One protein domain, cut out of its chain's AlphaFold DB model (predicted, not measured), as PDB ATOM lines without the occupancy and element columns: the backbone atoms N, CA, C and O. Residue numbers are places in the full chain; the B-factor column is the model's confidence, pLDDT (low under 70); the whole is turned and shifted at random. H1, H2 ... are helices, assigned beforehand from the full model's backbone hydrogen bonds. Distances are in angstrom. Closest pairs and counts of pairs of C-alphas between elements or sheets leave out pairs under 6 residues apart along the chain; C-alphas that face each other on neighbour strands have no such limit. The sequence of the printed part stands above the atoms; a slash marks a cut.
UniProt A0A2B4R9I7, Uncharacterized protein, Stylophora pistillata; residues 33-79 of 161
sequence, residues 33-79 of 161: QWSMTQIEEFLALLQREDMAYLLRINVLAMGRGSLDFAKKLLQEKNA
ATOM      1  N   GLN A  33      21.530 -19.836 -43.091       87.38
ATOM      2  CA  GLN A  33      21.478 -20.465 -44.409       87.38
ATOM      3  C   GLN A  33      21.056 -21.937 -44.321       87.38
ATOM      4  O   GLN A  33      20.216 -22.381 -45.099       87.38
ATOM      5  N   TRP A  34      21.599 -22.690 -43.361       85.50
ATOM      6  CA  TRP A  34      21.207 -24.079 -43.117       85.50
ATOM      7  C   TRP A  34      19.716 -24.188 -42.777       85.50
ATOM      8  O   TRP A  34      19.009 -25.027 -43.338       85.50
ATOM      9  N   SER A  35      19.220 -23.291 -41.921       79.12
ATOM     10  CA  SER A  35      17.808 -23.240 -41.532       79.12
ATOM     11  C   SER A  35      16.898 -22.902 -42.714       79.12
ATOM     12  O   SER A  35      15.849 -23.525 -42.875       79.12
ATOM     13  N   MET A  36      17.301 -21.962 -43.572       81.88
ATOM     14  CA  MET A  36      16.559 -21.609 -44.786       81.88
ATOM     15  C   MET A  36      16.436 -22.800 -45.738       81.88
ATOM     16  O   MET A  36      15.327 -23.121 -46.158       81.88
ATOM     17  N   THR A  37      17.534 -23.512 -46.004       85.44
ATOM     18  CA  THR A  37      17.517 -24.703 -46.866       85.44
ATOM     19  C   THR A  37      16.594 -25.790 -46.308       85.44
ATOM     20  O   THR A  37      15.805 -26.375 -47.045       85.44
ATOM     21  N   GLN A  38      16.625 -26.030 -44.992       82.56
ATOM     22  CA  GLN A  38      15.734 -26.995 -44.335       82.56
ATOM     23  C   GLN A  38      14.247 -26.631 -44.474       82.56
ATOM     24  O   GLN A  38      13.399 -27.515 -44.622       82.56
ATOM     25  N   ILE A  39      13.916 -25.338 -44.422       80.94
ATOM     26  CA  ILE A  39      12.546 -24.855 -44.630       80.94
ATOM     27  C   ILE A  39      12.128 -25.062 -46.088       80.94
ATOM     28  O   ILE A  39      11.029 -25.558 -46.334       80.94
ATOM     29  N   GLU A  40      12.986 -24.722 -47.048       80.50
ATOM     30  CA  GLU A  40      12.699 -24.893 -48.476       80.50
ATOM     31  C   GLU A  40      12.484 -26.364 -48.848       80.50
ATOM     32  O   GLU A  40      11.502 -26.687 -49.517       80.50
ATOM     33  N   GLU A  41      13.334 -27.268 -48.353       85.25
ATOM     34  CA  GLU A  41      13.173 -28.715 -48.538       85.25
ATOM     35  C   GLU A  41      11.842 -29.215 -47.971       85.25
ATOM     36  O   GLU A  41      11.125 -29.983 -48.615       85.25
ATOM     37  N   PHE A  42      11.472 -28.754 -46.775       81.50
ATOM     38  CA  PHE A  42      10.200 -29.112 -46.158       81.50
ATOM     39  C   PHE A  42       8.999 -28.604 -46.968       81.50
ATOM     40  O   PHE A  42       8.062 -29.364 -47.215       81.50
ATOM     41  N   LEU A  43       9.033 -27.347 -47.423       79.25
ATOM     42  CA  LEU A  43       7.984 -26.757 -48.260       79.25
ATOM     43  C   LEU A  43       7.861 -27.454 -49.618       79.25
ATOM     44  O   LEU A  43       6.746 -27.620 -50.111       79.25
ATOM     45  N   ALA A  44       8.973 -27.896 -50.206       81.44
ATOM     46  CA  ALA A  44       8.979 -28.596 -51.488       81.44
ATOM     47  C   ALA A  44       8.296 -29.973 -51.424       81.44
ATOM     48  O   ALA A  44       7.704 -30.416 -52.408       81.44
ATOM     49  N   LEU A  45       8.359 -30.647 -50.271       78.75
ATOM     50  CA  LEU A  45       7.773 -31.976 -50.061       78.75
ATOM     51  C   LEU A  45       6.291 -31.936 -49.659       78.75
ATOM     52  O   LEU A  45       5.620 -32.971 -49.659       78.75
ATOM     53  N   LEU A  46       5.771 -30.762 -49.304       78.56
ATOM     54  CA  LEU A  46       4.413 -30.606 -48.809       78.56
ATOM     55  C   LEU A  46       3.374 -30.642 -49.934       78.56
ATOM     56  O   LEU A  46       3.426 -29.876 -50.896       78.56
ATOM     57  N   GLN A  47       2.350 -31.484 -49.778       80.94
ATOM     58  CA  GLN A  47       1.209 -31.473 -50.689       80.94
ATOM     59  C   GLN A  47       0.319 -30.242 -50.461       80.94
ATOM     60  O   GLN A  47       0.288 -29.653 -49.378       80.94
ATOM     61  N   ARG A  48      -0.465 -29.857 -51.481       78.88
ATOM     62  CA  ARG A  48      -1.356 -28.678 -51.424       78.88
ATOM     63  C   ARG A  48      -2.324 -28.732 -50.233       78.88
ATOM     64  O   ARG A  48      -2.633 -27.695 -49.652       78.88
ATOM     65  N   GLU A  49      -2.788 -29.922 -49.866       76.44
ATOM     66  CA  GLU A  49      -3.692 -30.132 -48.731       76.44
ATOM     67  C   GLU A  49      -2.997 -29.939 -47.378       76.44
ATOM     68  O   GLU A  49      -3.585 -29.355 -46.469       76.44
ATOM     69  N   ASP A  50      -1.741 -30.367 -47.253       78.62
ATOM     70  CA  ASP A  50      -0.930 -30.190 -46.045       78.62
ATOM     71  C   ASP A  50      -0.544 -28.727 -45.839       78.62
ATOM     72  O   ASP A  50      -0.691 -28.193 -44.740       78.62
ATOM     73  N   MET A  51      -0.147 -28.046 -46.920       76.62
ATOM     74  CA  MET A  51       0.058 -26.595 -46.925       76.62
ATOM     75  C   MET A  51      -1.207 -25.866 -46.483       76.62
ATOM     76  O   MET A  51      -1.165 -25.015 -45.594       76.62
ATOM     77  N   ALA A  52      -2.355 -26.224 -47.063       75.06
ATOM     78  CA  ALA A  52      -3.628 -25.637 -46.678       75.06
ATOM     79  C   ALA A  52      -3.974 -25.939 -45.214       75.06
ATOM     80  O   ALA A  52      -4.479 -25.054 -44.541       75.06
ATOM     81  N   TYR A  53      -3.693 -27.135 -44.694       75.75
ATOM     82  CA  TYR A  53      -3.930 -27.492 -43.293       75.75
ATOM     83  C   TYR A  53      -3.085 -26.646 -42.330       75.75
ATOM     84  O   TYR A  53      -3.630 -26.053 -41.396       75.75
ATOM     85  N   LEU A  54      -1.783 -26.519 -42.597       73.69
ATOM     86  CA  LEU A  54      -0.861 -25.719 -41.787       73.69
ATOM     87  C   LEU A  54      -1.221 -24.224 -41.797       73.69
ATOM     88  O   LEU A  54      -1.158 -23.565 -40.758       73.69
ATOM     89  N   LEU A  55      -1.647 -23.700 -42.951       68.88
ATOM     90  CA  LEU A  55      -2.093 -22.313 -43.094       68.88
ATOM     91  C   LEU A  55      -3.491 -22.085 -42.493       68.88
ATOM     92  O   LEU A  55      -3.709 -21.080 -41.826       68.88
ATOM     93  N   ARG A  56      -4.433 -23.022 -42.672       61.22
ATOM     94  CA  ARG A  56      -5.831 -22.931 -42.201       61.22
ATOM     95  C   ARG A  56      -5.962 -23.048 -40.688       61.22
ATOM     96  O   ARG A  56      -6.898 -22.497 -40.119       61.22
ATOM     97  N   ILE A  57      -5.027 -23.734 -40.035       59.78
ATOM     98  CA  ILE A  57      -4.910 -23.740 -38.572       59.78
ATOM     99  C   ILE A  57      -4.376 -22.389 -38.039       59.78
ATOM    100  O   ILE A  57      -4.334 -22.184 -36.831       59.78
ATOM    101  N   ASN A  58      -4.048 -21.422 -38.911       53.84
ATOM    102  CA  ASN A  58      -3.533 -20.083 -38.591       53.84
ATOM    103  C   ASN A  58      -2.236 -20.072 -37.768       53.84
ATOM    104  O   ASN A  58      -1.770 -19.003 -37.391       53.84
ATOM    105  N   VAL A  59      -1.614 -21.221 -37.488       56.94
ATOM    106  CA  VAL A  59      -0.462 -21.259 -36.581       56.94
ATOM    107  C   VAL A  59       0.782 -20.694 -37.266       56.94
ATOM    108  O   VAL A  59       1.301 -19.677 -36.809       56.94
ATOM    109  N   LEU A  60       1.172 -21.228 -38.431       61.16
ATOM    110  CA  LEU A  60       2.335 -20.703 -39.164       61.16
ATOM    111  C   LEU A  60       2.088 -19.299 -39.738       61.16
ATOM    112  O   LEU A  60       2.996 -18.473 -39.762       61.16
ATOM    113  N   ALA A  61       0.852 -19.000 -40.152       56.91
ATOM    114  CA  ALA A  61       0.489 -17.701 -40.725       56.91
ATOM    115  C   ALA A  61       0.558 -16.543 -39.708       56.91
ATOM    116  O   ALA A  61       0.771 -15.400 -40.098       56.91
ATOM    117  N   MET A  62       0.416 -16.827 -38.409       59.56
ATOM    118  CA  MET A  62       0.584 -15.835 -37.338       59.56
ATOM    119  C   MET A  62       2.038 -15.718 -36.846       59.56
ATOM    120  O   MET A  62       2.277 -15.109 -35.805       59.56
ATOM    121  N   GLY A  63       3.004 -16.330 -37.543       61.06
ATOM    122  CA  GLY A  63       4.406 -16.364 -37.114       61.06
ATOM    123  C   GLY A  63       4.631 -17.175 -35.835       61.06
ATOM    124  O   GLY A  63       5.625 -16.972 -35.143       61.06
ATOM    125  N   ARG A  64       3.697 -18.070 -35.481       58.12
ATOM    126  CA  ARG A  64       3.807 -18.939 -34.308       58.12
ATOM    127  C   ARG A  64       4.167 -20.355 -34.756       58.12
ATOM    128  O   ARG A  64       3.473 -20.954 -35.566       58.12
ATOM    129  N   GLY A  65       5.236 -20.908 -34.191       65.94
ATOM    130  CA  GLY A  65       5.659 -22.293 -34.423       65.94
ATOM    131  C   GLY A  65       6.979 -22.413 -35.183       65.94
ATOM    132  O   GLY A  65       7.271 -21.638 -36.088       65.94
ATOM    133  N   SER A  66       7.785 -23.397 -34.784       76.19
ATOM    134  CA  SER A  66       9.032 -23.773 -35.451       76.19
ATOM    135  C   SER A  66       8.787 -24.766 -36.594       76.19
ATOM    136  O   SER A  66       7.702 -25.338 -36.730       76.19
ATOM    137  N   LEU A  67       9.827 -25.033 -37.387       76.38
ATOM    138  CA  LEU A  67       9.812 -26.114 -38.376       76.38
ATOM    139  C   LEU A  67       9.435 -27.464 -37.734       76.38
ATOM    140  O   LEU A  67       8.637 -28.218 -38.291       76.38
ATOM    141  N   ASP A  68       9.939 -27.746 -36.530       78.31
ATOM    142  CA  ASP A  68       9.606 -28.964 -35.778       78.31
ATOM    143  C   ASP A  68       8.138 -29.011 -35.360       78.31
ATOM    144  O   ASP A  68       7.503 -30.066 -35.402       78.31
ATOM    145  N   PHE A  69       7.567 -27.857 -35.016       77.31
ATOM    146  CA  PHE A  69       6.150 -27.745 -34.703       77.31
ATOM    147  C   PHE A  69       5.276 -28.078 -35.924       77.31
ATOM    148  O   PHE A  69       4.307 -28.831 -35.803       77.31
ATOM    149  N   ALA A  70       5.644 -27.590 -37.114       77.62
ATOM    150  CA  ALA A  70       4.948 -27.925 -38.357       77.62
ATOM    151  C   ALA A  70       5.037 -29.427 -38.680       77.62
ATOM    152  O   ALA A  70       4.026 -30.052 -39.005       77.62
ATOM    153  N   LYS A  71       6.228 -30.024 -38.527       79.88
ATOM    154  CA  LYS A  71       6.439 -31.470 -38.703       79.88
ATOM    155  C   LYS A  71       5.563 -32.284 -37.746       79.88
ATOM    156  O   LYS A  71       4.892 -33.220 -38.181       79.88
ATOM    157  N   LYS A  72       5.498 -31.892 -36.470       81.56
ATOM    158  CA  LYS A  72       4.663 -32.553 -35.456       81.56
ATOM    159  C   LYS A  72       3.169 -32.464 -35.782       81.56
ATOM    160  O   LYS A  72       2.477 -33.471 -35.693       81.56
ATOM    161  N   LEU A  73       2.679 -31.305 -36.227       78.56
ATOM    162  CA  LEU A  73       1.277 -31.131 -36.631       78.56
ATOM    163  C   LEU A  73       0.869 -32.051 -37.787       78.56
ATOM    164  O   LEU A  73      -0.238 -32.587 -37.793       78.56
ATOM    165  N   LEU A  74       1.748 -32.235 -38.773       80.25
ATOM    166  CA  LEU A  74       1.499 -33.168 -39.873       80.25
ATOM    167  C   LEU A  74       1.524 -34.612 -39.388       80.25
ATOM    168  O   LEU A  74       0.706 -35.420 -39.818       80.25
ATOM    169  N   GLN A  75       2.439 -34.938 -38.478       82.00
ATOM    170  CA  GLN A  75       2.489 -36.258 -37.868       82.00
ATOM    171  C   GLN A  75       1.210 -36.554 -37.077       82.00
ATOM    172  O   GLN A  75       0.669 -37.643 -37.214       82.00
ATOM    173  N   GLU A  76       0.680 -35.586 -36.327       76.31
ATOM    174  CA  GLU A  76      -0.609 -35.692 -35.631       76.31
ATOM    175  C   GLU A  76      -1.787 -35.813 -36.606       76.31
ATOM    176  O   GLU A  76      -2.685 -36.619 -36.374       76.31
ATOM    177  N   LYS A  77      -1.774 -35.077 -37.729       77.88
ATOM    178  CA  LYS A  77      -2.795 -35.200 -38.785       77.88
ATOM    179  C   LYS A  77      -2.840 -36.612 -39.377       77.88
ATOM    180  O   LYS A  77      -3.914 -37.118 -39.686       77.88
ATOM    181  N   ASN A  78      -1.666 -37.213 -39.569       77.25
ATOM    182  CA  ASN A  78      -1.505 -38.543 -40.153       77.25
ATOM    183  C   ASN A  78      -1.544 -39.666 -39.103       77.25
ATOM    184  O   ASN A  78      -1.550 -40.844 -39.468       77.25
ATOM    185  N   ALA A  79      -1.553 -39.330 -37.810       74.38
ATOM    186  CA  ALA A  79      -1.639 -40.305 -36.740       74.38
ATOM    187  C   ALA A  79      -3.041 -40.934 -36.713       74.38
ATOM    188  O   ALA A  79      -4.037 -40.255 -36.987       74.38
TER     189      ALA A  79
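What this domain is: This is residues 33 to 79 of the 161 residues of an uncharacterized protein of Stylophora pistillata (UniProt A0A2B4R9I7). Three short helices are set in a loose arrangement with few contacts: H1 and H3 run nearly the same way but are shifted along each other, and H2 stands crosswise to H3 just beyond the end of H1. After H2 a loop, residues 57 to 66, arches back to the beginning of H3, which lies near the middle of H1. The printed part has 47 residues with three named helices, in the order H1, H2, H3, and no named strand; the class is all helix. By its radius of gyration of the C-alphas, 10.4 A, the whole is compact, and the C-alphas span 29 by 21 by 18 A along their three main axes.

Where its parts are: H1 is residues 33 to 45, the longest helix with 13 residues, and measures 18.8 A from first to last C-alpha; it begins at C-alpha 33, at (21.478, -20.465, -44.409). After residues 46 and 47, H2 is residues 48 to 56 and measures 11.8 A; its C-alpha 48 is at (-1.356, -28.678, -51.424). Residues 57 to 66 follow, of which 60 to 62 are a helical run too short to bear a name. H3 is residues 67 to 78, measures 16.9 A, and ends at C-alpha 78, at (-1.505, -38.543, -40.153).

How they stand to each other: H1 and H2 are joined by a tight link of 2 residues, yet they are apart, but only just: their closest C-alphas are 8.0 A apart. H1 and H3 are close but not clearly touching, with 1 pair of C-alphas within 8 A, those of Ile 39 and Leu 67, 6.9 A apart. These two helices run the same way at a shallow tilt of 20 degrees, with their centres 15.2 A apart. H2 and H3 only just touch, with 3 pairs of C-alphas within 8 A; the closest C-alphas are those of Leu 54 and Ala 70, 7.1 A apart. H3 touches H2 with residues 70 to 74 alone. H2 and H3 run opposite ways at a steep tilt of 67 degrees, only just short of about perpendicular, with their centres 11.4 A apart. In H1, H2 and H3 every O i to N i+4 pair is within hydrogen-bond range.

The domain as a whole: The two C-alphas farthest apart are those of Gln 33 and Ala 79, the first and last printed residues, at 31.4 A. The printed part has no cut. Neither link is long: H1 to H2 is tight, and H2 to H3, with 10 residues, is short. The mean pLDDT of the printed part is 74.9, and residues 55 to 65, of which 55 and 56 belong to H2, are under 70.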